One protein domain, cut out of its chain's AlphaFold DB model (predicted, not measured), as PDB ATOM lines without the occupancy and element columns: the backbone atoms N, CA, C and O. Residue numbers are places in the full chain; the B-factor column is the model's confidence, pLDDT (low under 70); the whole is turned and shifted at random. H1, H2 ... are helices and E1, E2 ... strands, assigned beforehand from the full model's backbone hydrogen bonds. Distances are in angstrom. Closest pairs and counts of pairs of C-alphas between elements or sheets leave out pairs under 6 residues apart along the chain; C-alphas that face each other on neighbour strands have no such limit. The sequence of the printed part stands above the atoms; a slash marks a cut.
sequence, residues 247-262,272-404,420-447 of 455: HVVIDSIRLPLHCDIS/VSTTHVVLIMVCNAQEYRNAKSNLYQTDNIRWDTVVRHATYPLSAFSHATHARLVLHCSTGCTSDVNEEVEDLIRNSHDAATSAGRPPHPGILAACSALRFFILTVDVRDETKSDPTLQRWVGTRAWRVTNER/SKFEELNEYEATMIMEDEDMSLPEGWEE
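Overview. This is residues 247 to 262, 272 to 404 and 420 to 447 of the 455 residues of an uncharacterized protein of Ganoderma sinense ZZ0214-1 (UniProt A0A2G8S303). A twisted sheet of six strands forms the middle layer, with H2 and H3 over one face and H5 across part of the other. H4 packs on H2, and H1 continues from the end of E2, only grazing the sheet. The 177 printed residues include five named helices and six named strands, in the order E1 E2 H1 H2 E3 H3 H4 E4 E5 E6 H5. The sheet is mixed, in the order E1 E2 E3 E4 E5 E6, and the class is mixed, helices and strands. The whole is compact, with a radius of gyration of the C-alphas of 16.3 A and spans of 52 by 40 by 30 A.

Along the chain. E1, residues 247 to 255, begins at C-alpha 247 (-12.479, -20.420, -23.176) and is 23.1 A long. E2 is residues 276 to 284, 25.9 A, and H1 residues 285 to 293. H2, residues 303 to 315, is 18.2 A; E3, residues 322 to 331, is 29.5 A. H3, residues 339 to 353, is 19.9 A, and H4 is residues 361 to 366. E4, residues 372 to 381, is 29.7 A; E5, residues 391 to 401, is 32.5 A. E6 is residues 421 to 425. H5, residues 427 to 436, ends at C-alpha 436 (-12.585, -7.422, -22.904).

Arrangement. E1 and E2 are parallel, with N 250 and O 278 at 2.8 A; so are E2 and E3, N 281 and O 326 at 2.7 A, and E3 and E4, N 325 and O 374 at 2.8 A. E4 and E5 form an antiparallel hairpin, N 375 and O 396 at 2.8 A. E5 and E6 are antiparallel, N 399 and O 423 at 2.8 A. Two strand-helix-strand units, parallel neighbour strands with helices between, have right-handed crossovers: E2, H1 H2, E3 and E3, H3 H4, E4. H2 and H3 are on the same face, at heights over the sheet of 9.5 A and 9.4 A; H5 is on the opposite face, at 9.0 A. H5 runs across the strands, at 77 degrees to E5 on the local plane; their closest C-alphas, Ala 430 and Ala 397, are 5.6 A apart. H2 touches H4, closest at C-alphas 315 and 366, 4.1 A. H4 only grazes the sheet, with residues 361 to 364. Every O i to N i+4 pair is within hydrogen-bond range in H1, H3, H4 and H5, and 8 of 9 in H2.

Size, cuts and confidence. The farthest C-alphas, Ser 335 and Arg 404, are 53.5 A apart. Residues 263 to 271 and 405 to 419 are not printed; the gaps are 21.8 A and 9.5 A between C-alphas. Of the links printed whole, none is long. Mean pLDDT of the printed part is 82.7; 29 residues are under 70, among them 256 to 262.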
ATOM      1  N   HIS A 247     -11.176 -20.847 -22.669       96.00
ATOM      2  CA  HIS A 247     -12.479 -20.420 -23.176       96.00
ATOM      3  C   HIS A 247     -13.126 -21.565 -23.959       96.00
ATOM      4  O   HIS A 247     -12.491 -22.156 -24.833       96.00
ATOM      5  N   VAL A 248     -14.388 -21.862 -23.666       96.25
ATOM      6  CA  VAL A 248     -15.177 -22.883 -24.364       96.25
ATOM      7  C   VAL A 248     -16.408 -22.243 -24.968       96.25
ATOM      8  O   VAL A 248     -17.159 -21.573 -24.268       96.25
ATOM      9  N   VAL A 249     -16.643 -22.511 -26.246       95.50
ATOM     10  CA  VAL A 249     -17.903 -22.273 -26.938       95.50
ATOM     11  C   VAL A 249     -18.496 -23.634 -27.285       95.50
ATOM     12  O   VAL A 249     -17.885 -24.425 -28.001       95.50
ATOM     13  N   ILE A 250     -19.680 -23.924 -26.760       93.38
ATOM     14  CA  ILE A 250     -20.474 -25.077 -27.185       93.38
ATOM     15  C   ILE A 250     -21.511 -24.545 -28.158       93.38
ATOM     16  O   ILE A 250     -22.524 -23.956 -27.771       93.38
ATOM     17  N   ASP A 251     -21.186 -24.713 -29.427       86.06
ATOM     18  CA  ASP A 251     -22.006 -24.366 -30.564       86.06
ATOM     19  C   ASP A 251     -23.099 -25.436 -30.733       86.06
ATOM     20  O   ASP A 251     -22.796 -26.615 -30.847       86.06
ATOM     21  N   SER A 252     -24.377 -25.052 -30.733       80.38
ATOM     22  CA  SER A 252     -25.525 -25.938 -30.990       80.38
ATOM     23  C   SER A 252     -25.871 -26.998 -29.916       80.38
ATOM     24  O   SER A 252     -25.965 -28.198 -30.193       80.38
ATOM     25  N   ILE A 253     -26.274 -26.562 -28.719       81.19
ATOM     26  CA  ILE A 253     -27.110 -27.379 -27.814       81.19
ATOM     27  C   ILE A 253     -28.560 -27.346 -28.314       81.19
ATOM     28  O   ILE A 253     -29.248 -26.334 -28.178       81.19
ATOM     29  N   ARG A 254     -29.054 -28.445 -28.889       81.75
ATOM     30  CA  ARG A 254     -30.408 -28.477 -29.466       81.75
ATOM     31  C   ARG A 254     -31.498 -28.792 -28.461       81.75
ATOM     32  O   ARG A 254     -31.457 -29.812 -27.772       81.75
ATOM     33  N   LEU A 255     -32.528 -27.952 -28.463       76.62
ATOM     34  CA  LEU A 255     -33.743 -28.130 -27.679       76.62
ATOM     35  C   LEU A 255     -34.864 -28.714 -28.559       76.62
ATOM     36  O   LEU A 255     -35.043 -28.248 -29.683       76.62
ATOM     37  N   PRO A 256     -35.644 -29.709 -28.088       64.88
ATOM     38  CA  PRO A 256     -35.553 -30.408 -26.800       64.88
ATOM     39  C   PRO A 256     -34.618 -31.635 -26.848       64.88
ATOM     40  O   PRO A 256     -34.502 -32.365 -25.870       64.88
ATOM     41  N   LEU A 257     -34.013 -31.910 -28.009       59.28
ATOM     42  CA  LEU A 257     -33.584 -33.254 -28.399       59.28
ATOM     43  C   LEU A 257     -32.290 -33.771 -27.761       59.28
ATOM     44  O   LEU A 257     -32.018 -34.959 -27.913       59.28
ATOM     45  N   HIS A 258     -31.485 -32.963 -27.068       57.09
ATOM     46  CA  HIS A 258     -30.152 -33.426 -26.665       57.09
ATOM     47  C   HIS A 258     -29.654 -32.840 -25.344       57.09
ATOM     48  O   HIS A 258     -28.768 -31.996 -25.297       57.09
ATOM     49  N   CYS A 259     -30.184 -33.361 -24.244       51.72
ATOM     50  CA  CYS A 259     -29.348 -33.789 -23.127       51.72
ATOM     51  C   CYS A 259     -30.027 -35.048 -22.602       51.72
ATOM     52  O   CYS A 259     -31.062 -34.939 -21.944       51.72
ATOM     53  N   ASP A 260     -29.495 -36.234 -22.888       54.94
ATOM     54  CA  ASP A 260     -29.860 -37.397 -22.086       54.94
ATOM     55  C   ASP A 260     -29.209 -37.204 -20.706       54.94
ATOM     56  O   ASP A 260     -28.130 -37.713 -20.410       54.94
ATOM     57  N   ILE A 261     -29.836 -36.358 -19.875       55.03
ATOM     58  CA  ILE A 261     -29.413 -36.044 -18.496       55.03
ATOM     59  C   ILE A 261     -29.395 -37.337 -17.650       55.03
ATOM     60  O   ILE A 261     -28.834 -37.376 -16.557       55.03
ATOM     61  N   SER A 262     -29.981 -38.421 -18.172       50.38
ATOM     62  CA  SER A 262     -30.039 -39.755 -17.579       50.38
ATOM     63  C   SER A 262     -28.675 -40.411 -17.381       50.38
ATOM     64  O   SER A 262     -28.589 -41.386 -16.635       50.38
ATOM     65  N   VAL A 272     -12.205 -28.819 -14.842       82.50
ATOM     66  CA  VAL A 272     -11.696 -28.132 -16.025       82.50
ATOM     67  C   VAL A 272     -11.309 -26.711 -15.622       82.50
ATOM     68  O   VAL A 272     -12.110 -25.981 -15.043       82.50
ATOM     69  N   SER A 273     -10.092 -26.285 -15.960       90.00
ATOM     70  CA  SER A 273      -9.578 -24.929 -15.701       90.00
ATOM     71  C   SER A 273     -10.207 -23.842 -16.591       90.00
ATOM     72  O   SER A 273      -9.706 -22.717 -16.660       90.00
ATOM     73  N   THR A 274     -11.302 -24.163 -17.283       95.00
ATOM     74  CA  THR A 274     -12.053 -23.237 -18.126       95.00
ATOM     75  C   THR A 274     -12.642 -22.120 -17.275       95.00
ATOM     76  O   THR A 274     -13.343 -22.353 -16.294       95.00
ATOM     77  N   THR A 275     -12.360 -20.888 -17.689       96.81
ATOM     78  CA  THR A 275     -12.801 -19.663 -17.003       96.81
ATOM     79  C   THR A 275     -13.963 -18.988 -17.728       96.81
ATOM     80  O   THR A 275     -14.709 -18.237 -17.106       96.81
ATOM     81  N   HIS A 276     -14.135 -19.276 -19.019       97.25
ATOM     82  CA  HIS A 276     -15.123 -18.646 -19.889       97.25
ATOM     83  C   HIS A 276     -15.920 -19.711 -20.629       97.25
ATOM     84  O   HIS A 276     -15.332 -20.572 -21.285       97.25
ATOM     85  N   VAL A 277     -17.245 -19.646 -20.531       96.75
ATOM     86  CA  VAL A 277     -18.146 -20.614 -21.164       96.75
ATOM     87  C   VAL A 277     -19.220 -19.877 -21.953       96.75
ATOM     88  O   VAL A 277     -19.985 -19.099 -21.392       96.75
ATOM     89  N   VAL A 278     -19.314 -20.149 -23.248       96.69
ATOM     90  CA  VAL A 278     -20.406 -19.700 -24.114       96.69
ATOM     91  C   VAL A 278     -21.227 -20.922 -24.506       96.69
ATOM     92  O   VAL A 278     -20.704 -21.874 -25.080       96.69
ATOM     93  N   LEU A 279     -22.516 -20.909 -24.190       95.62
ATOM     94  CA  LEU A 279     -23.464 -21.955 -24.553       95.62
ATOM     95  C   LEU A 279     -24.419 -21.407 -25.602       95.62
ATOM     96  O   LEU A 279     -25.181 -20.490 -25.303       95.62
ATOM     97  N   ILE A 280     -24.408 -21.973 -26.804       94.12
ATOM     98  CA  ILE A 280     -25.345 -21.608 -27.865       94.12
ATOM     99  C   ILE A 280     -26.437 -22.671 -27.914       94.12
ATOM    100  O   ILE A 280     -26.233 -23.781 -28.399       94.12
ATOM    101  N   MET A 281     -27.608 -22.342 -27.382       92.00
ATOM    102  CA  MET A 281     -28.799 -23.175 -27.438       92.00
ATOM    103  C   MET A 281     -29.608 -22.856 -28.684       92.00
ATOM    104  O   MET A 281     -30.003 -21.713 -28.892       92.00
ATOM    105  N   VAL A 282     -29.898 -23.872 -29.489       89.94
ATOM    106  CA  VAL A 282     -30.658 -23.732 -30.732       89.94
ATOM    107  C   VAL A 282     -32.023 -24.380 -30.563       89.94
ATOM    108  O   VAL A 282     -32.136 -25.560 -30.224       89.94
ATOM    109  N   CYS A 283     -33.070 -23.601 -30.810       86.88
ATOM    110  CA  CYS A 283     -34.454 -24.046 -30.824       86.88
ATOM    111  C   CYS A 283     -35.029 -23.847 -32.227       86.88
ATOM    112  O   CYS A 283     -35.404 -22.737 -32.608       86.88
ATOM    113  N   ASN A 284     -35.117 -24.935 -32.991       85.81
ATOM    114  CA  ASN A 284     -35.744 -24.932 -34.306       85.81
ATOM    115  C   ASN A 284     -37.213 -25.375 -34.183       85.81
ATOM    116  O   ASN A 284     -37.504 -26.483 -33.724       85.81
ATOM    117  N   ALA A 285     -38.147 -24.524 -34.618       82.12
ATOM    118  CA  ALA A 285     -39.583 -24.801 -34.521       82.12
ATOM    119  C   ALA A 285     -40.012 -26.079 -35.270       82.12
ATOM    120  O   ALA A 285     -40.925 -26.786 -34.837       82.12
ATOM    121  N   GLN A 286     -39.363 -26.391 -36.397       81.69
ATOM    122  CA  GLN A 286     -39.637 -27.602 -37.168       81.69
ATOM    123  C   GLN A 286     -39.127 -28.850 -36.447       81.69
ATOM    124  O   GLN A 286     -39.869 -29.825 -36.338       81.69
ATOM    125  N   GLU A 287     -37.894 -28.826 -35.937       79.81
ATOM    126  CA  GLU A 287     -37.332 -29.951 -35.177       79.81
ATOM    127  C   GLU A 287     -38.164 -30.235 -33.923       79.81
ATOM    128  O   GLU A 287     -38.484 -31.392 -33.652       79.81
ATOM    129  N   TYR A 288     -38.592 -29.189 -33.212       77.25
ATOM    130  CA  TYR A 288     -39.486 -29.315 -32.062       77.25
ATOM    131  C   TYR A 288     -40.820 -29.983 -32.433       77.25
ATOM    132  O   TYR A 288     -41.251 -30.919 -31.758       77.25
ATOM    133  N   ARG A 289     -41.452 -29.572 -33.542       77.19
ATOM    134  CA  ARG A 289     -42.687 -30.210 -34.039       77.19
ATOM    135  C   ARG A 289     -42.477 -31.676 -34.398       77.19
ATOM    136  O   ARG A 289     -43.273 -32.521 -33.990       77.19
ATOM    137  N   ASN A 290     -41.398 -31.979 -35.116       80.00
ATOM    138  CA  ASN A 290     -41.055 -33.347 -35.496       80.00
ATOM    139  C   ASN A 290     -40.829 -34.217 -34.245       80.00
ATOM    140  O   ASN A 290     -41.341 -35.335 -34.162       80.00
ATOM    141  N   ALA A 291     -40.126 -33.690 -33.236       75.56
ATOM    142  CA  ALA A 291     -39.910 -34.372 -31.963       75.56
ATOM    143  C   ALA A 291     -41.233 -34.656 -31.233       75.56
ATOM    144  O   ALA A 291     -41.446 -35.778 -30.776       75.56
ATOM    145  N   LYS A 292     -42.151 -33.681 -31.201       76.00
ATOM    146  CA  LYS A 292     -43.480 -33.820 -30.586       76.00
ATOM    147  C   LYS A 292     -44.350 -34.869 -31.281       76.00
ATOM    148  O   LYS A 292     -45.083 -35.596 -30.616       76.00
ATOM    149  N   SER A 293     -44.256 -34.982 -32.608       79.12
ATOM    150  CA  SER A 293     -44.999 -36.005 -33.359       79.12
ATOM    151  C   SER A 293     -44.505 -37.435 -33.112       79.12
ATOM    152  O   SER A 293     -45.287 -38.376 -33.229       79.12
ATOM    153  N   ASN A 294     -43.240 -37.615 -32.720       70.62
ATOM    154  CA  ASN A 294     -42.594 -38.927 -32.603       70.62
ATOM    155  C   ASN A 294     -42.890 -39.671 -31.280       70.62
ATOM    156  O   ASN A 294     -42.046 -40.413 -30.790       70.62
ATOM    157  N   LEU A 295     -44.098 -39.522 -30.716       54.31
ATOM    158  CA  LEU A 295     -44.629 -40.231 -29.528       54.31
ATOM    159  C   LEU A 295     -43.883 -40.041 -28.195       54.31
ATOM    160  O   LEU A 295     -44.389 -40.477 -27.159       54.31
ATOM    161  N   TYR A 296     -42.738 -39.364 -28.165       59.06
ATOM    162  CA  TYR A 296     -42.149 -38.916 -26.910       59.06
ATOM    163  C   TYR A 296     -42.993 -37.756 -26.374       59.06
ATOM    164  O   TYR A 296     -43.141 -36.735 -27.047       59.06
ATOM    165  N   GLN A 297     -43.571 -37.928 -25.179       58.38
ATOM    166  CA  GLN A 297     -44.201 -36.851 -24.413       58.38
ATOM    167  C   GLN A 297     -43.150 -35.770 -24.161       58.38
ATOM    168  O   GLN A 297     -42.411 -35.801 -23.183       58.38
ATOM    169  N   THR A 298     -43.033 -34.844 -25.100       59.19
ATOM    170  CA  THR A 298     -42.233 -33.647 -24.927       59.19
ATOM    171  C   THR A 298     -43.112 -32.693 -24.145       59.19
ATOM    172  O   THR A 298     -44.099 -32.172 -24.663       59.19
ATOM    173  N   ASP A 299     -42.793 -32.527 -22.861       64.00
ATOM    174  CA  ASP A 299     -43.296 -31.391 -22.102       64.00
ATOM    175  C   ASP A 299     -43.028 -30.126 -22.922       64.00
ATOM    176  O   ASP A 299     -41.944 -29.972 -23.499       64.00
ATOM    177  N   ASN A 300     -44.012 -29.226 -22.980       68.88
ATOM    178  CA  ASN A 300     -43.853 -27.949 -23.667       68.88
ATOM    179  C   ASN A 300     -42.539 -27.289 -23.220       68.88
ATOM    180  O   ASN A 300     -42.251 -27.245 -22.018       68.88
ATOM    181  N   ILE A 301     -41.730 -26.793 -24.167       71.69
ATOM    182  CA  ILE A 301     -40.459 -26.138 -23.830       71.69
ATOM    183  C   ILE A 301     -40.786 -24.863 -23.052       71.69
ATOM    184  O   ILE A 301     -41.152 -23.834 -23.611       71.69
ATOM    185  N   ARG A 302     -40.669 -24.940 -21.729       81.88
ATOM    186  CA  ARG A 302     -40.772 -23.794 -20.826       81.88
ATOM    187  C   ARG A 302     -39.382 -23.214 -20.608       81.88
ATOM    188  O   ARG A 302     -38.385 -23.929 -20.696       81.88
ATOM    189  N   TRP A 303     -39.315 -21.939 -20.236       82.38
ATOM    190  CA  TRP A 303     -38.058 -21.298 -19.838       82.38
ATOM    191  C   TRP A 303     -37.293 -22.107 -18.774       82.38
ATOM    192  O   TRP A 303     -36.082 -22.276 -18.873       82.38
ATOM    193  N   ASP A 304     -38.001 -22.708 -17.814       82.75
ATOM    194  CA  ASP A 304     -37.389 -23.565 -16.790       82.75
ATOM    195  C   ASP A 304     -36.691 -24.798 -17.384       82.75
ATOM    196  O   ASP A 304     -35.685 -25.260 -16.847       82.75
ATOM    197  N   THR A 305     -37.192 -25.321 -18.507       83.19
ATOM    198  CA  THR A 305     -36.562 -26.413 -19.257       83.19
ATOM    199  C   THR A 305     -35.270 -25.926 -19.909       83.19
ATOM    200  O   THR A 305     -34.234 -26.555 -19.719       83.19
ATOM    201  N   VAL A 306     -35.290 -24.771 -20.588       85.19
ATOM    202  CA  VAL A 306     -34.091 -24.139 -21.183       85.19
ATOM    203  C   VAL A 306     -33.007 -23.933 -20.128       85.19
ATOM    204  O   VAL A 306     -31.877 -24.388 -20.289       85.19
ATOM    205  N   VAL A 307     -33.373 -23.319 -18.999       87.06
ATOM    206  CA  VAL A 307     -32.466 -23.107 -17.870       87.06
ATOM    207  C   VAL A 307     -31.918 -24.433 -17.362       87.06
ATOM    208  O   VAL A 307     -30.713 -24.546 -17.174       87.06
ATOM    209  N   ARG A 308     -32.761 -25.452 -17.162       86.31
ATOM    210  CA  ARG A 308     -32.310 -26.772 -16.698       86.31
ATOM    211  C   ARG A 308     -31.283 -27.381 -17.656       86.31
ATOM    212  O   ARG A 308     -30.231 -27.838 -17.207       86.31
ATOM    213  N   HIS A 309     -31.545 -27.315 -18.959       87.31
ATOM    214  CA  HIS A 309     -30.611 -27.775 -19.986       87.31
ATOM    215  C   HIS A 309     -29.315 -26.963 -20.028       87.31
ATOM    216  O   HIS A 309     -28.292 -27.525 -20.392       87.31
ATOM    217  N   ALA A 310     -29.321 -25.685 -19.638       90.75
ATOM    218  CA  ALA A 310     -28.106 -24.877 -19.520       90.75
ATOM    219  C   ALA A 310     -27.354 -25.144 -18.203       90.75
ATOM    220  O   ALA A 310     -26.127 -25.154 -18.182       90.75
ATOM    221  N   THR A 311     -28.059 -25.413 -17.099       91.44
ATOM    222  CA  THR A 311     -27.424 -25.683 -15.795       91.44
ATOM    223  C   THR A 311     -26.599 -26.962 -15.796       91.44
ATOM    224  O   THR A 311     -25.555 -27.002 -15.151       91.44
ATOM    225  N   TYR A 312     -27.023 -27.986 -16.543       88.75
ATOM    226  CA  TYR A 312     -26.276 -29.236 -16.661       88.75
ATOM    227  C   TYR A 312     -24.850 -29.031 -17.217       88.75
ATOM    228  O   TYR A 312     -23.902 -29.325 -16.488       88.75
ATOM    229  N   PRO A 313     -24.642 -28.473 -18.426       90.12
ATOM    230  CA  PRO A 313     -23.302 -28.228 -18.942       90.12
ATOM    231  C   PRO A 313     -22.531 -27.210 -18.104       90.12
ATOM    232  O   PRO A 313     -21.351 -27.427 -17.851       90.12
ATOM    233  N   LEU A 314     -23.186 -26.157 -17.596       92.38
ATOM    234  CA  LEU A 314     -22.550 -25.186 -16.695       92.38
ATOM    235  C   LEU A 314     -21.961 -25.849 -15.442       92.38
ATOM    236  O   LEU A 314     -20.861 -25.495 -15.027       92.38
ATOM    237  N   SER A 315     -22.633 -26.862 -14.889       91.50
ATOM    238  CA  SER A 315     -22.159 -27.562 -13.687       91.50
ATOM    239  C   SER A 315     -20.832 -28.304 -13.870       91.50
ATOM    240  O   SER A 315     -20.144 -28.582 -12.888       91.50
ATOM    241  N   ALA A 316     -20.426 -28.577 -15.115       90.06
ATOM    242  CA  ALA A 316     -19.118 -29.149 -15.421       90.06
ATOM    243  C   ALA A 316     -17.967 -28.126 -15.321       90.06
ATOM    244  O   ALA A 316     -16.799 -28.516 -15.317       90.06
ATOM    245  N   PHE A 317     -18.279 -26.830 -15.218       92.69
ATOM    246  CA  PHE A 317     -17.314 -25.732 -15.211       92.69
ATOM    247  C   PHE A 317     -17.335 -24.978 -13.878       92.69
ATOM    248  O   PHE A 317     -17.645 -23.788 -13.807       92.69
ATOM    249  N   SER A 318     -16.972 -25.664 -12.795       91.50
ATOM    250  CA  SER A 318     -16.947 -25.084 -11.443       91.50
ATOM    251  C   SER A 318     -16.007 -23.875 -11.294       91.50
ATOM    252  O   SER A 318     -16.194 -23.071 -10.382       91.50
ATOM    253  N   HIS A 319     -15.027 -23.722 -12.190       94.00
ATOM    254  CA  HIS A 319     -14.083 -22.601 -12.232       94.00
ATOM    255  C   HIS A 319     -14.468 -21.480 -13.209       94.00
ATOM    256  O   HIS A 319     -13.740 -20.488 -13.299       94.00
ATOM    257  N   ALA A 320     -15.590 -21.604 -13.925       96.38
ATOM    258  CA  ALA A 320     -16.028 -20.563 -14.843       96.38
ATOM    259  C   ALA A 320     -16.364 -19.278 -14.080       96.38
ATOM    260  O   ALA A 320     -17.225 -19.263 -13.201       96.38
ATOM    261  N   THR A 321     -15.693 -18.186 -14.444       97.06
ATOM    262  CA  THR A 321     -15.958 -16.840 -13.927       97.06
ATOM    263  C   THR A 321     -16.892 -16.062 -14.843       97.06
ATOM    264  O   THR A 321     -17.613 -15.185 -14.370       97.06
ATOM    265  N   HIS A 322     -16.917 -16.391 -16.133       97.44
ATOM    266  CA  HIS A 322     -17.784 -15.770 -17.128       97.44
ATOM    267  C   HIS A 322     -18.600 -16.846 -17.837       97.44
ATOM    268  O   HIS A 322     -18.044 -17.824 -18.343       97.44
ATOM    269  N   ALA A 323     -19.914 -16.654 -17.905       97.12
ATOM    270  CA  ALA A 323     -20.790 -17.503 -18.695       97.12
ATOM    271  C   ALA A 323     -21.702 -16.656 -19.583       97.12
ATOM    272  O   ALA A 323     -22.313 -15.695 -19.116       97.12
ATOM    273  N   ARG A 324     -21.826 -17.036 -20.854       95.88
ATOM    274  CA  ARG A 324     -22.784 -16.466 -21.801       95.88
ATOM    275  C   ARG A 324     -23.701 -17.568 -22.302       95.88
ATOM    276  O   ARG A 324     -23.239 -18.561 -22.849       95.88
ATOM    277  N   LEU A 325     -24.997 -17.386 -22.127       95.19
ATOM    278  CA  LEU A 325     -26.030 -18.228 -22.700       95.19
ATOM    279  C   LEU A 325     -26.635 -17.497 -23.896       95.19
ATOM    280  O   LEU A 325     -27.160 -16.397 -23.746       95.19
ATOM    281  N   VAL A 326     -26.567 -18.101 -25.073       93.50
ATOM    282  CA  VAL A 326     -27.189 -17.592 -26.292       93.50
ATOM    283  C   VAL A 326     -28.328 -18.518 -26.669       93.50
ATOM    284  O   VAL A 326     -28.099 -19.685 -26.954       93.50
ATOM    285  N   LEU A 327     -29.555 -18.012 -26.656       91.88
ATOM    286  CA  LEU A 327     -30.728 -18.731 -27.126       91.88
ATOM    287  C   LEU A 327     -31.056 -18.262 -28.540       91.88
ATOM    288  O   LEU A 327     -31.523 -17.142 -28.733       91.88
ATOM    289  N   HIS A 328     -30.813 -19.126 -29.514       90.44
ATOM    290  CA  HIS A 328     -31.157 -18.904 -30.905       90.44
ATOM    291  C   HIS A 328     -32.456 -19.641 -31.248       90.44
ATOM    292  O   HIS A 328     -32.512 -20.871 -31.199       90.44
ATOM    293  N   CYS A 329     -33.500 -18.899 -31.607       87.25
ATOM    294  CA  CYS A 329     -34.799 -19.448 -31.989       87.25
ATOM    295  C   CYS A 329     -35.072 -19.170 -33.468       87.25
ATOM    296  O   CYS A 329     -35.080 -18.007 -33.873       87.25
ATOM    297  N   SER A 330     -35.363 -20.213 -34.252       86.81
ATOM    298  CA  SER A 330     -35.815 -20.061 -35.639       86.81
ATOM    299  C   SER A 330     -37.259 -20.532 -35.817       86.81
ATOM    300  O   SER A 330     -37.616 -21.683 -35.532       86.81
ATOM    301  N   THR A 331     -38.116 -19.627 -36.300       80.94
ATOM    302  CA  THR A 331     -39.476 -19.951 -36.743       80.94
ATOM    303  C   THR A 331     -39.405 -20.265 -38.236       80.94
ATOM    304  O   THR A 331     -39.445 -19.363 -39.070       80.94
ATOM    305  N   GLY A 332     -39.190 -21.536 -38.586       75.25
ATOM    306  CA  GLY A 332     -39.068 -21.955 -39.989       75.25
ATOM    307  C   GLY A 332     -40.278 -21.566 -40.860       75.25
ATOM    308  O   GLY A 332     -41.323 -21.168 -40.352       75.25
ATOM    309  N   CYS A 333     -40.155 -21.740 -42.181       59.56
ATOM    310  CA  CYS A 333     -41.042 -21.208 -43.234       59.56
ATOM    311  C   CYS A 333     -42.530 -21.638 -43.251       59.56
ATOM    312  O   CYS A 333     -43.199 -21.472 -44.271       59.56
ATOM    313  N   THR A 334     -43.085 -22.228 -42.197       65.12
ATOM    314  CA  THR A 334     -44.486 -22.670 -42.216       65.12
ATOM    315  C   THR A 334     -45.396 -21.598 -41.633       65.12
ATOM    316  O   THR A 334     -45.154 -21.146 -40.519       65.12
ATOM    317  N   SER A 335     -46.483 -21.277 -42.334       64.94
ATOM    318  CA  SER A 335     -47.524 -20.345 -41.880       64.94
ATOM    319  C   SER A 335     -48.196 -20.738 -40.560       64.94
ATOM    320  O   SER A 335     -48.778 -19.883 -39.904       64.94
ATOM    321  N   ASP A 336     -48.091 -22.006 -40.159       67.00
ATOM    322  CA  ASP A 336     -48.569 -22.504 -38.868       67.00
ATOM    323  C   ASP A 336     -47.443 -22.413 -37.832       67.00
ATOM    324  O   ASP A 336     -46.813 -23.418 -37.470       67.00
ATOM    325  N   VAL A 337     -47.140 -21.191 -37.394       61.72
ATOM    326  CA  VAL A 337     -46.266 -20.988 -36.237       61.72
ATOM    327  C   VAL A 337     -47.016 -21.512 -35.013       61.72
ATOM    328  O   VAL A 337     -48.130 -21.094 -34.714       61.72
ATOM    329  N   ASN A 338     -46.433 -22.505 -34.344       67.50
ATOM    330  CA  ASN A 338     -47.010 -23.085 -33.138       67.50
ATOM    331  C   ASN A 338     -47.013 -22.013 -32.034       67.50
ATOM    332  O   ASN A 338     -45.935 -21.511 -31.703       67.50
ATOM    333  N   GLU A 339     -48.182 -21.709 -31.454       78.06
ATOM    334  CA  GLU A 339     -48.335 -20.781 -30.315       78.06
ATOM    335  C   GLU A 339     -47.305 -21.072 -29.211       78.06
ATOM    336  O   GLU A 339     -46.785 -20.157 -28.592       78.06
ATOM    337  N   GLU A 340     -46.908 -22.334 -29.026       71.69
ATOM    338  CA  GLU A 340     -45.900 -22.735 -28.037       71.69
ATOM    339  C   GLU A 340     -44.486 -22.202 -28.324       71.69
ATOM    340  O   GLU A 340     -43.743 -21.895 -27.392       71.69
ATOM    341  N   VAL A 341     -44.080 -22.116 -29.596       72.31
ATOM    342  CA  VAL A 341     -42.766 -21.563 -29.969       72.31
ATOM    343  C   VAL A 341     -42.799 -20.046 -29.846       72.31
ATOM    344  O   VAL A 341     -41.836 -19.461 -29.359       72.31
ATOM    345  N   GLU A 342     -43.915 -19.416 -30.220       76.31
ATOM    346  CA  GLU A 342     -44.121 -17.989 -29.971       76.31
ATOM    347  C   GLU A 342     -44.146 -17.677 -28.478       76.31
ATOM    348  O   GLU A 342     -43.567 -16.680 -28.062       76.31
ATOM    349  N   ASP A 343     -44.752 -18.536 -27.660       80.12
ATOM    350  CA  ASP A 343     -44.753 -18.418 -26.208       80.12
ATOM    351  C   ASP A 343     -43.353 -18.629 -25.638       80.12
ATOM    352  O   ASP A 343     -42.960 -17.906 -24.729       80.12
ATOM    353  N   LEU A 344     -42.559 -19.571 -26.151       78.38
ATOM    354  CA  LEU A 344     -41.157 -19.711 -25.753       78.38
ATOM    355  C   LEU A 344     -40.358 -18.459 -26.117       78.38
ATOM    356  O   LEU A 344     -39.619 -17.949 -25.277       78.38
ATOM    357  N   ILE A 345     -40.515 -17.960 -27.343       76.00
ATOM    358  CA  ILE A 345     -39.881 -16.733 -27.829       76.00
ATOM    359  C   ILE A 345     -40.286 -15.558 -26.945       76.00
ATOM    360  O   ILE A 345     -39.417 -14.846 -26.457       76.00
ATOM    361  N   ARG A 346     -41.582 -15.393 -26.675       80.31
ATOM    362  CA  ARG A 346     -42.137 -14.327 -25.842       80.31
ATOM    363  C   ARG A 346     -41.657 -14.447 -24.408       80.31
ATOM    364  O   ARG A 346     -41.156 -13.476 -23.879       80.31
ATOM    365  N   ASN A 347     -41.701 -15.631 -23.807       78.81
ATOM    366  CA  ASN A 347     -41.211 -15.857 -22.447       78.81
ATOM    367  C   ASN A 347     -39.695 -15.643 -22.334       78.81
ATOM    368  O   ASN A 347     -39.228 -15.139 -21.315       78.81
ATOM    369  N   SER A 348     -38.922 -16.026 -23.353       73.69
ATOM    370  CA  SER A 348     -37.467 -15.831 -23.384       73.69
ATOM    371  C   SER A 348     -37.115 -14.367 -23.617       73.69
ATOM    372  O   SER A 348     -36.220 -13.835 -22.968       73.69
ATOM    373  N   HIS A 349     -37.860 -13.694 -24.492       77.44
ATOM    374  CA  HIS A 349     -37.775 -12.260 -24.710       77.44
ATOM    375  C   HIS A 349     -38.168 -11.499 -23.446       77.44
ATOM    376  O   HIS A 349     -37.431 -10.627 -23.010       77.44
ATOM    377  N   ASP A 350     -39.273 -11.855 -22.800       78.81
ATOM    378  CA  ASP A 350     -39.708 -11.279 -21.533       78.81
ATOM    379  C   ASP A 350     -38.665 -11.557 -20.450       78.81
ATOM    380  O   ASP A 350     -38.334 -10.661 -19.687       78.81
ATOM    381  N   ALA A 351     -38.041 -12.736 -20.396       71.81
ATOM    382  CA  ALA A 351     -36.909 -12.970 -19.496       71.81
ATOM    383  C   ALA A 351     -35.711 -12.047 -19.817       71.81
ATOM    384  O   ALA A 351     -35.066 -11.520 -18.906       71.81
ATOM    385  N   ALA A 352     -35.452 -11.797 -21.102       72.31
ATOM    386  CA  ALA A 352     -34.396 -10.916 -21.594       72.31
ATOM    387  C   ALA A 352     -34.762  -9.416 -21.627       72.31
ATOM    388  O   ALA A 352     -33.891  -8.601 -21.904       72.31
ATOM    389  N   THR A 353     -35.995  -9.013 -21.312       74.94
ATOM    390  CA  THR A 353     -36.419  -7.596 -21.381       74.94
ATOM    391  C   THR A 353     -37.192  -7.113 -20.159       74.94
ATOM    392  O   THR A 353     -37.208  -5.916 -19.881       74.94
ATOM    393  N   SER A 354     -37.799  -8.009 -19.375       74.19
ATOM    394  CA  SER A 354     -38.521  -7.645 -18.153       74.19
ATOM    395  C   SER A 354     -37.546  -7.141 -17.093       74.19
ATOM    396  O   SER A 354     -36.775  -7.899 -16.498       74.19
ATOM    397  N   ALA A 355     -37.571  -5.831 -16.861       68.81
ATOM    398  CA  ALA A 355     -36.727  -5.172 -15.876       68.81
ATOM    399  C   ALA A 355     -36.802  -5.877 -14.508       68.81
ATOM    400  O   ALA A 355     -37.887  -6.097 -13.966       68.81
ATOM    401  N   GLY A 356     -35.641  -6.218 -13.942       71.50
ATOM    402  CA  GLY A 356     -35.524  -6.650 -12.549       71.50
ATOM    403  C   GLY A 356     -35.769  -8.128 -12.237       71.50
ATOM    404  O   GLY A 356     -35.704  -8.482 -11.059       71.50
ATOM    405  N   ARG A 357     -36.006  -9.016 -13.217       82.12
ATOM    406  CA  ARG A 357     -36.006 -10.466 -12.941       82.12
ATOM    407  C   ARG A 357     -34.568 -11.010 -12.982       82.12
ATOM    408  O   ARG A 357     -33.958 -10.998 -14.050       82.12
ATOM    409  N   PRO A 358     -34.006 -11.491 -11.858       84.88
ATOM    410  CA  PRO A 358     -32.672 -12.075 -11.863       84.88
ATOM    411  C   PRO A 358     -32.662 -13.429 -12.598       84.88
ATOM    412  O   PRO A 358     -33.710 -14.083 -12.699       84.88
ATOM    413  N   PRO A 359     -31.486 -13.889 -13.064       87.50
ATOM    414  CA  PRO A 359     -31.306 -15.235 -13.589       87.50
ATOM    415  C   PRO A 359     -31.748 -16.300 -12.586       87.50
ATOM    416  O   PRO A 359     -31.761 -16.091 -11.370       87.50
ATOM    417  N   HIS A 360     -32.096 -17.479 -13.100       89.25
ATOM    418  CA  HIS A 360     -32.542 -18.585 -12.263       89.25
ATOM    419  C   HIS A 360     -31.437 -19.005 -11.265       89.25
ATOM    420  O   HIS A 360     -30.300 -19.226 -11.694       89.25
ATOM    421  N   PRO A 361     -31.739 -19.202  -9.963       89.56
ATOM    422  CA  PRO A 361     -30.734 -19.525  -8.938       89.56
ATOM    423  C   PRO A 361     -29.895 -20.775  -9.237       89.56
ATOM    424  O   PRO A 361     -28.740 -20.866  -8.834       89.56
ATOM    425  N   GLY A 362     -30.459 -21.724  -9.992       90.88
ATOM    426  CA  GLY A 362     -29.748 -22.920 -10.454       90.88
ATOM    427  C   GLY A 362     -28.486 -22.629 -11.278       90.88
ATOM    428  O   GLY A 362     -27.589 -23.462 -11.293       90.88
ATOM    429  N   ILE A 363     -28.377 -21.457 -11.915       91.81
ATOM    430  CA  ILE A 363     -27.174 -21.048 -12.660       91.81
ATOM    431  C   ILE A 363     -26.006 -20.784 -11.698       91.81
ATOM    432  O   ILE A 363     -24.905 -21.274 -11.932       91.81
ATOM    433  N   LEU A 364     -26.246 -20.083 -10.582       90.56
ATOM    434  CA  LEU A 364     -25.228 -19.876  -9.539       90.56
ATOM    435  C   LEU A 364     -24.861 -21.183  -8.840       90.56
ATOM    436  O   LEU A 364     -23.700 -21.410  -8.520       90.56
ATOM    437  N   ALA A 365     -25.850 -22.054  -8.623       90.75
ATOM    438  CA  ALA A 365     -25.600 -23.372  -8.052       90.75
ATOM    439  C   ALA A 365     -24.738 -24.251  -8.978       90.75
ATOM    440  O   ALA A 365     -23.961 -25.065  -8.487       90.75
ATOM    441  N   ALA A 366     -24.863 -24.082 -10.299       90.38
ATOM    442  CA  ALA A 366     -24.060 -24.795 -11.288       90.38
ATOM    443  C   ALA A 366     -22.620 -24.253 -11.376       90.38
ATOM    444  O   ALA A 366     -21.680 -25.039 -11.450       90.38
ATOM    445  N   CYS A 367     -22.428 -22.933 -11.315       91.06
ATOM    446  CA  CYS A 367     -21.110 -22.296 -11.390       91.06
ATOM    447  C   CYS A 367     -20.856 -21.420 -10.159       91.06
ATOM    448  O   CYS A 367     -21.139 -20.223 -10.166       91.06
ATOM    449  N   SER A 368     -20.273 -21.991  -9.106       90.81
ATOM    450  CA  SER A 368     -20.017 -21.256  -7.859       90.81
ATOM    451  C   SER A 368     -18.959 -20.151  -7.989       90.81
ATOM    452  O   SER A 368     -18.965 -19.209  -7.201       90.81
ATOM    453  N   ALA A 369     -18.064 -20.233  -8.981       94.69
ATOM    454  CA  ALA A 369     -17.057 -19.207  -9.267       94.69
ATOM    455  C   ALA A 369     -17.557 -18.071 -10.181       94.69
ATOM    456  O   ALA A 369     -16.779 -17.171 -10.519       94.69
ATOM    457  N   LEU A 370     -18.829 -18.104 -10.594       96.25
ATOM    458  CA  LEU A 370     -19.374 -17.177 -11.577       96.25
ATOM    459  C   LEU A 370     -19.329 -15.735 -11.063       96.25
ATOM    460  O   LEU A 370     -19.821 -15.428  -9.981       96.25
ATOM    461  N   ARG A 371     -18.754 -14.844 -11.870       96.31
ATOM    462  CA  ARG A 371     -18.685 -13.394 -11.641       96.31
ATOM    463  C   ARG A 371     -19.606 -12.632 -12.575       96.31
ATOM    464  O   ARG A 371     -20.170 -11.621 -12.172       96.31
ATOM    465  N   PHE A 372     -19.775 -13.125 -13.798       97.06
ATOM    466  CA  PHE A 372     -20.615 -12.498 -14.805       97.06
ATOM    467  C   PHE A 372     -21.428 -13.541 -15.557       97.06
ATOM    468  O   PHE A 372     -20.898 -14.564 -15.994       97.06
ATOM    469  N   PHE A 373     -22.712 -13.252 -15.729       96.62
ATOM    470  CA  PHE A 373     -23.627 -14.045 -16.534       96.62
ATOM    471  C   PHE A 373     -24.244 -13.166 -17.614       96.62
ATOM    472  O   PHE A 373     -24.747 -12.088 -17.307       96.62
ATOM    473  N   ILE A 374     -24.226 -13.622 -18.861       95.38
ATOM    474  CA  ILE A 374     -24.774 -12.904 -20.013       95.38
ATOM    475  C   ILE A 374     -25.832 -13.788 -20.665       95.38
ATOM    476  O   ILE A 374     -25.585 -14.963 -20.918       95.38
ATOM    477  N   LEU A 375     -27.002 -13.229 -20.952       93.75
ATOM    478  CA  LEU A 375     -28.056 -13.877 -21.722       93.75
ATOM    479  C   LEU A 375     -28.264 -13.092 -23.014       93.75
ATOM    480  O   LEU A 375     -28.647 -11.926 -22.964       93.75
ATOM    481  N   THR A 376     -28.052 -13.740 -24.153       92.19
ATOM    482  CA  THR A 376     -28.426 -13.226 -25.473       92.19
ATOM    483  C   THR A 376     -29.579 -14.068 -26.007       92.19
ATOM    484  O   THR A 376     -29.493 -15.291 -26.031       92.19
ATOM    485  N   VAL A 377     -30.653 -13.434 -26.455       89.75
ATOM    486  CA  VAL A 377     -31.758 -14.087 -27.159       89.75
ATOM    487  C   VAL A 377     -31.755 -13.556 -28.588       89.75
ATOM    488  O   VAL A 377     -31.900 -12.354 -28.779       89.75
ATOM    489  N   ASP A 378     -31.544 -14.439 -29.566       88.62
ATOM    490  CA  ASP A 378     -31.571 -14.150 -31.006       88.62
ATOM    491  C   ASP A 378     -32.752 -14.898 -31.627       88.62
ATOM    492  O   ASP A 378     -32.734 -16.124 -31.747       88.62
ATOM    493  N   VAL A 379     -33.796 -14.168 -32.006       84.94
ATOM    494  CA  VAL A 379     -34.979 -14.741 -32.655       84.94
ATOM    495  C   VAL A 379     -34.965 -14.349 -34.116       84.94
ATOM    496  O   VAL A 379     -34.870 -13.161 -34.447       84.94
ATOM    497  N   ARG A 380     -35.096 -15.353 -34.981       82.06
ATOM    498  CA  ARG A 380     -35.183 -15.166 -36.424       82.06
ATOM    499  C   ARG A 380     -36.487 -15.724 -36.953       82.06
ATOM    500  O   ARG A 380     -36.825 -16.891 -36.746       82.06
ATOM    501  N   ASP A 381     -37.183 -14.860 -37.668       80.38
ATOM    502  CA  ASP A 381     -38.311 -15.240 -38.497       80.38
ATOM    503  C   ASP A 381     -37.784 -15.566 -39.894       80.38
ATOM    504  O   ASP A 381     -37.274 -14.672 -40.551       80.38
ATOM    505  N   GLU A 382     -37.852 -16.818 -40.348       78.19
ATOM    506  CA  GLU A 382     -37.367 -17.199 -41.688       78.19
ATOM    507  C   GLU A 382     -38.423 -16.972 -42.789       78.19
ATOM    508  O   GLU A 382     -38.130 -17.141 -43.970       78.19
ATOM    509  N   THR A 383     -39.660 -16.593 -42.435       75.31
ATOM    510  CA  THR A 383     -40.788 -16.542 -43.388       75.31
ATOM    511  C   THR A 383     -40.821 -15.286 -44.259       75.31
ATOM    512  O   THR A 383     -41.330 -15.324 -45.381       75.31
ATOM    513  N   LYS A 384     -40.310 -14.155 -43.769       72.31
ATOM    514  CA  LYS A 384     -40.247 -12.891 -44.521       72.31
ATOM    515  C   LYS A 384     -38.935 -12.804 -45.304       72.31
ATOM    516  O   LYS A 384     -37.928 -13.414 -44.968       72.31
ATOM    517  N   SER A 385     -38.972 -12.040 -46.385       68.94
ATOM    518  CA  SER A 385     -37.876 -11.926 -47.348       68.94
ATOM    519  C   SER A 385     -36.808 -10.890 -46.980       68.94
ATOM    520  O   SER A 385     -35.800 -10.817 -47.676       68.94
ATOM    521  N   ASP A 386     -37.033 -10.054 -45.958       71.94
ATOM    522  CA  ASP A 386     -36.095  -9.000 -45.547       71.94
ATOM    523  C   ASP A 386     -35.369  -9.369 -44.240       71.94
ATOM    524  O   ASP A 386     -35.939  -9.189 -43.157       71.94
ATOM    525  N   PRO A 387     -34.097  -9.802 -44.315       64.00
ATOM    526  CA  PRO A 387     -33.342 -10.276 -43.158       64.00
ATOM    527  C   PRO A 387     -33.083  -9.193 -42.100       64.00
ATOM    528  O   PRO A 387     -32.790  -9.524 -40.952       64.00
ATOM    529  N   THR A 388     -33.187  -7.905 -42.450       61.69
ATOM    530  CA  THR A 388     -32.928  -6.796 -41.514       61.69
ATOM    531  C   THR A 388     -34.135  -6.460 -40.641       61.69
ATOM    532  O   THR A 388     -33.967  -6.024 -39.504       61.69
ATOM    533  N   LEU A 389     -35.351  -6.731 -41.124       54.38
ATOM    534  CA  LEU A 389     -36.603  -6.493 -40.396       54.38
ATOM    535  C   LEU A 389     -37.016  -7.675 -39.492       54.38
ATOM    536  O   LEU A 389     -38.085  -7.643 -38.881       54.38
ATOM    537  N   GLN A 390     -36.200  -8.735 -39.421       58.69
ATOM    538  CA  GLN A 390     -36.584 -10.047 -38.874       58.69
ATOM    539  C   GLN A 390     -35.752 -10.546 -37.696       58.69
ATOM    540  O   GLN A 390     -36.021 -11.636 -37.186       58.69
ATOM    541  N   ARG A 391     -34.742  -9.783 -37.274       69.69
ATOM    542  CA  ARG A 391     -33.823 -10.204 -36.220       69.69
ATOM    543  C   ARG A 391     -34.121  -9.454 -34.931       69.69
ATOM    544  O   ARG A 391     -33.918  -8.246 -34.852       69.69
ATOM    545  N   TRP A 392     -34.576 -10.183 -33.919       66.12
ATOM    546  CA  TRP A 392     -34.734  -9.648 -32.570       66.12
ATOM    547  C   TRP A 392     -33.563 -10.142 -31.737       66.12
ATOM    548  O   TRP A 392     -33.478 -11.335 -31.451       66.12
ATOM    549  N   VAL A 393     -32.666  -9.229 -31.366       77.38
ATOM    550  CA  VAL A 393     -31.552  -9.531 -30.465       77.38
ATOM    551  C   VAL A 393     -31.752  -8.760 -29.171       77.38
ATOM    552  O   VAL A 393     -31.685  -7.535 -29.161       77.38
ATOM    553  N   GLY A 394     -31.999  -9.482 -28.081       83.88
ATOM    554  CA  GLY A 394     -31.989  -8.928 -26.730       83.88
ATOM    555  C   GLY A 394     -30.784  -9.465 -25.973       83.88
ATOM    556  O   GLY A 394     -30.615 -10.681 -25.895       83.88
ATOM    557  N   THR A 395     -29.950  -8.590 -25.411       89.56
ATOM    558  CA  THR A 395     -28.840  -9.000 -24.538       89.56
ATOM    559  C   THR A 395     -28.984  -8.363 -23.167       89.56
ATOM    560  O   THR A 395     -29.229  -7.166 -23.052       89.56
ATOM    561  N   ARG A 396     -28.799  -9.170 -22.122       91.50
ATOM    562  CA  ARG A 396     -28.672  -8.706 -20.739       91.50
ATOM    563  C   ARG A 396     -27.471  -9.334 -20.076       91.50
ATOM    564  O   ARG A 396     -27.091 -10.457 -20.406       91.50
ATOM    565  N   ALA A 397     -26.930  -8.636 -19.091       94.56
ATOM    566  CA  ALA A 397     -25.846  -9.148 -18.282       94.56
ATOM    567  C   ALA A 397     -26.091  -8.876 -16.802       94.56
ATOM    568  O   ALA A 397     -26.736  -7.901 -16.421       94.56
ATOM    569  N   TRP A 398     -25.542  -9.747 -15.968       96.06
ATOM    570  CA  TRP A 398     -25.563  -9.617 -14.524       96.06
ATOM    571  C   TRP A 398     -24.166  -9.856 -13.967       96.06
ATOM    572  O   TRP A 398     -23.478 -10.797 -14.369       96.06
ATOM    573  N   ARG A 399     -23.773  -9.032 -13.000       96.38
ATOM    574  CA  ARG A 399     -22.625  -9.251 -12.125       96.38
ATOM    575  C   ARG A 399     -23.080 -10.023 -10.892       96.38
ATOM    576  O   ARG A 399     -24.129  -9.738 -10.316       96.38
ATOM    577  N   VAL A 400     -22.292 -10.999 -10.471       95.62
ATOM    578  CA  VAL A 400     -22.501 -11.735  -9.225       95.62
ATOM    579  C   VAL A 400     -21.776 -10.992  -8.110       95.62
ATOM    580  O   VAL A 400     -20.567 -10.780  -8.176       95.62
ATOM    581  N   THR A 401     -22.520 -10.578  -7.091       94.38
ATOM    582  CA  THR A 401     -22.000  -9.861  -5.926       94.38
ATOM    583  C   THR A 401     -22.090 -10.744  -4.688       94.38
ATOM    584  O   THR A 401     -23.082 -11.448  -4.473       94.38
ATOM    585  N   ASN A 402     -21.040 -10.708  -3.867       88.62
ATOM    586  CA  ASN A 402     -21.010 -11.355  -2.562       88.62
ATOM    587  C   ASN A 402     -21.179 -10.273  -1.493       88.62
ATOM    588  O   ASN A 402     -20.334  -9.388  -1.369       88.62
ATOM    589  N   GLU A 403     -22.242 -10.347  -0.687       81.31
ATOM    590  CA  GLU A 403     -22.577  -9.308   0.307       81.31
ATOM    591  C   GLU A 403     -21.459  -9.047   1.342       81.31
ATOM    592  O   GLU A 403     -21.439  -8.000   1.988       81.31
ATOM    593  N   ARG A 404     -20.491  -9.965   1.484       72.50
ATOM    594  CA  ARG A 404     -19.384  -9.853   2.447       72.50
ATOM    595  C   ARG A 404     -18.311  -8.821   2.081       72.50
ATOM    596  O   ARG A 404     -17.651  -8.335   2.992       72.50
ATOM    597  N   SER A 420     -24.981 -15.459  -2.770       88.69
ATOM    598  CA  SER A 420     -24.566 -14.617  -3.891       88.69
ATOM    599  C   SER A 420     -25.796 -14.032  -4.592       88.69
ATOM    600  O   SER A 420     -26.810 -14.716  -4.770       88.69
ATOM    601  N   LYS A 421     -25.711 -12.763  -4.999       91.56
ATOM    602  CA  LYS A 421     -26.816 -12.029  -5.629       91.56
ATOM    603  C   LYS A 421     -26.418 -11.522  -7.012       91.56
ATOM    604  O   LYS A 421     -25.309 -11.034  -7.203       91.56
ATOM    605  N   PHE A 422     -27.350 -11.587  -7.959       93.88
ATOM    606  CA  PHE A 422     -27.201 -10.949  -9.264       93.88
ATOM    607  C   PHE A 422     -27.554  -9.460  -9.204       93.88
ATOM    608  O   PHE A 422     -28.644  -9.083  -8.766       93.88
ATOM    609  N   GLU A 423     -26.638  -8.636  -9.689       94.50
ATOM    610  CA  GLU A 423     -26.817  -7.219  -9.980       94.50
ATOM    611  C   GLU A 423     -26.835  -7.050 -11.499       94.50
ATOM    612  O   GLU A 423     -25.909  -7.477 -12.182       94.50
ATOM    613  N   GLU A 424     -27.911  -6.495 -12.045       94.94
ATOM    614  CA  GLU A 424     -28.019  -6.288 -13.488       94.94
ATOM    615  C   GLU A 424     -27.078  -5.170 -13.953       94.94
ATOM    616  O   GLU A 424     -27.013  -4.110 -13.332       94.94
ATOM    617  N   LEU A 425     -26.366  -5.420 -15.048       95.00
ATOM    618  CA  LEU A 425     -25.473  -4.466 -15.695       95.00
ATOM    619  C   LEU A 425     -26.208  -3.716 -16.801       95.00
ATOM    620  O   LEU A 425     -27.114  -4.256 -17.439       95.00
ATOM    621  N   ASN A 426     -25.783  -2.483 -17.070       93.94
ATOM    622  CA  ASN A 426     -26.286  -1.778 -18.244       93.94
ATOM    623  C   ASN A 426     -25.662  -2.338 -19.541       93.94
ATOM    624  O   ASN A 426     -24.644  -3.030 -19.522       93.94
ATOM    625  N   GLU A 427     -26.279  -2.037 -20.683       90.44
ATOM    626  CA  GLU A 427     -25.869  -2.558 -21.996       90.44
ATOM    627  C   GLU A 427     -24.428  -2.186 -22.386       90.44
ATOM    628  O   GLU A 427     -23.712  -2.995 -22.980       90.44
ATOM    629  N   TYR A 428     -23.979  -0.985 -22.013       93.94
ATOM    630  CA  TYR A 428     -22.616  -0.532 -22.282       93.94
ATOM    631  C   TYR A 428     -21.591  -1.357 -21.490       93.94
ATOM    632  O   TYR A 428     -20.623  -1.848 -22.064       93.94
ATOM    633  N   GLU A 429     -21.833  -1.583 -20.195       94.94
ATOM    634  CA  GLU A 429     -20.987  -2.450 -19.364       94.94
ATOM    635  C   GLU A 429     -20.974  -3.894 -19.872       94.94
ATOM    636  O   GLU A 429     -19.919  -4.525 -19.908       94.94
ATOM    637  N   ALA A 430     -22.134  -4.416 -20.284       92.31
ATOM    638  CA  ALA A 430     -22.243  -5.757 -20.848       92.31
ATOM    639  C   ALA A 430     -21.388  -5.906 -22.114       92.31
ATOM    640  O   ALA A 430     -20.645  -6.878 -22.237       92.31
ATOM    641  N   THR A 431     -21.470  -4.936 -23.027       92.25
ATOM    642  CA  THR A 431     -20.683  -4.910 -24.270       92.25
ATOM    643  C   THR A 431     -19.188  -4.843 -23.982       92.25
ATOM    644  O   THR A 431     -18.442  -5.675 -24.489       92.25
ATOM    645  N   MET A 432     -18.767  -3.942 -23.089       95.00
ATOM    646  CA  MET A 432     -17.368  -3.835 -22.663       95.00
ATOM    647  C   MET A 432     -16.832  -5.161 -22.106       95.00
ATOM    648  O   MET A 432     -15.766  -5.606 -22.511       95.00
ATOM    649  N   ILE A 433     -17.587  -5.839 -21.232       94.00
ATOM    650  CA  ILE A 433     -17.180  -7.143 -20.681       94.00
ATOM    651  C   ILE A 433     -17.100  -8.210 -21.778       94.00
ATOM    652  O   ILE A 433     -16.192  -9.037 -21.753       94.00
ATOM    653  N   MET A 434     -18.037  -8.218 -22.733       92.62
ATOM    654  CA  MET A 434     -17.997  -9.182 -23.836       92.62
ATOM    655  C   MET A 434     -16.746  -9.015 -24.701       92.62
ATOM    656  O   MET A 434     -16.144 -10.022 -25.078       92.62
ATOM    657  N   GLU A 435     -16.358  -7.772 -24.988       92.94
ATOM    658  CA  GLU A 435     -15.167  -7.441 -25.774       92.94
ATOM    659  C   GLU A 435     -13.872  -7.727 -24.999       92.94
ATOM    660  O   GLU A 435     -12.982  -8.405 -25.519       92.94
ATOM    661  N   ASP A 436     -13.783  -7.279 -23.742       94.88
ATOM    662  CA  ASP A 436     -12.585  -7.422 -22.904       94.88
ATOM    663  C   ASP A 436     -12.267  -8.893 -22.581       94.88
ATOM    664  O   ASP A 436     -11.096  -9.283 -22.510       94.88
ATOM    665  N   GLU A 437     -13.299  -9.726 -22.410       94.38
ATOM    666  CA  GLU A 437     -13.161 -11.141 -22.038       94.38
ATOM    667  C   GLU A 437     -13.262 -12.108 -23.238       94.38
ATOM    668  O   GLU A 437     -13.267 -13.329 -23.048       94.38
ATOM    669  N   ASP A 438     -13.310 -11.589 -24.475       92.69
ATOM    670  CA  ASP A 438     -13.410 -12.364 -25.729       92.69
ATOM    671  C   ASP A 438     -14.568 -13.388 -25.690       92.69
ATOM    672  O   ASP A 438     -14.404 -14.585 -25.946       92.69
ATOM    673  N   MET A 439     -15.752 -12.905 -25.292       91.94
ATOM    674  CA  MET A 439     -17.006 -13.670 -25.178       91.94
ATOM    675  C   MET A 439     -17.918 -13.483 -26.403       91.94
ATOM    676  O   MET A 439     -19.122 -13.772 -26.338       91.94
ATOM    677  N   SER A 440     -17.370 -12.969 -27.505       89.88
ATOM    678  CA  SER A 440     -18.060 -12.807 -28.787       89.88
ATOM    679  C   SER A 440     -18.464 -14.155 -29.379       89.88
ATOM    680  O   SER A 440     -17.914 -15.206 -29.034       89.88
ATOM    681  N   LEU A 441     -19.471 -14.141 -30.250       87.62
ATOM    682  CA  LEU A 441     -19.899 -15.365 -30.916       87.62
ATOM    683  C   LEU A 441     -18.912 -15.735 -32.036       87.62
ATOM    684  O   LEU A 441     -18.234 -14.853 -32.564       87.62
ATOM    685  N   PRO A 442     -18.809 -17.023 -32.413       82.62
ATOM    686  CA  PRO A 442     -17.982 -17.417 -33.545       82.62
ATOM    687  C   PRO A 442     -18.403 -16.698 -34.832       82.62
ATOM    688  O   PRO A 442     -19.588 -16.422 -35.052       82.62
ATOM    689  N   GLU A 443     -17.427 -16.438 -35.701       73.38
ATOM    690  CA  GLU A 443     -17.647 -15.859 -37.027       73.38
ATOM    691  C   GLU A 443     -18.685 -16.699 -37.795       73.38
ATOM    692  O   GLU A 443     -18.652 -17.929 -37.780       73.38
ATOM    693  N   GLY A 444     -19.673 -16.040 -38.400       71.62
ATOM    694  CA  GLY A 444     -20.867 -16.692 -38.940       71.62
ATOM    695  C   GLY A 444     -22.092 -16.523 -38.045       71.62
ATOM    696  O   GLY A 444     -23.092 -16.005 -38.519       71.62
ATOM    697  N   TRP A 445     -22.039 -16.794 -36.739       73.00
ATOM    698  CA  TRP A 445     -23.222 -16.599 -35.877       73.00
ATOM    699  C   TRP A 445     -23.732 -15.148 -35.881       73.00
ATOM    700  O   TRP A 445     -24.945 -14.895 -35.849       73.00
ATOM    701  N   GLU A 446     -22.808 -14.193 -35.995       67.25
ATOM    702  CA  GLU A 446     -23.119 -12.766 -36.093       67.25
ATOM    703  C   GLU A 446     -23.586 -12.351 -37.500       67.25
ATOM    704  O   GLU A 446     -24.546 -11.580 -37.603       67.25
ATOM    705  N   GLU A 447     -22.991 -12.913 -38.561       59.09
ATOM    706  CA  GLU A 447     -23.147 -12.448 -39.952       59.09
ATOM    707  C   GLU A 447     -24.097 -13.288 -40.826       59.09
ATOM    708  O   GLU A 447     -24.819 -12.745 -41.662       59.09
TER     709      GLU A 447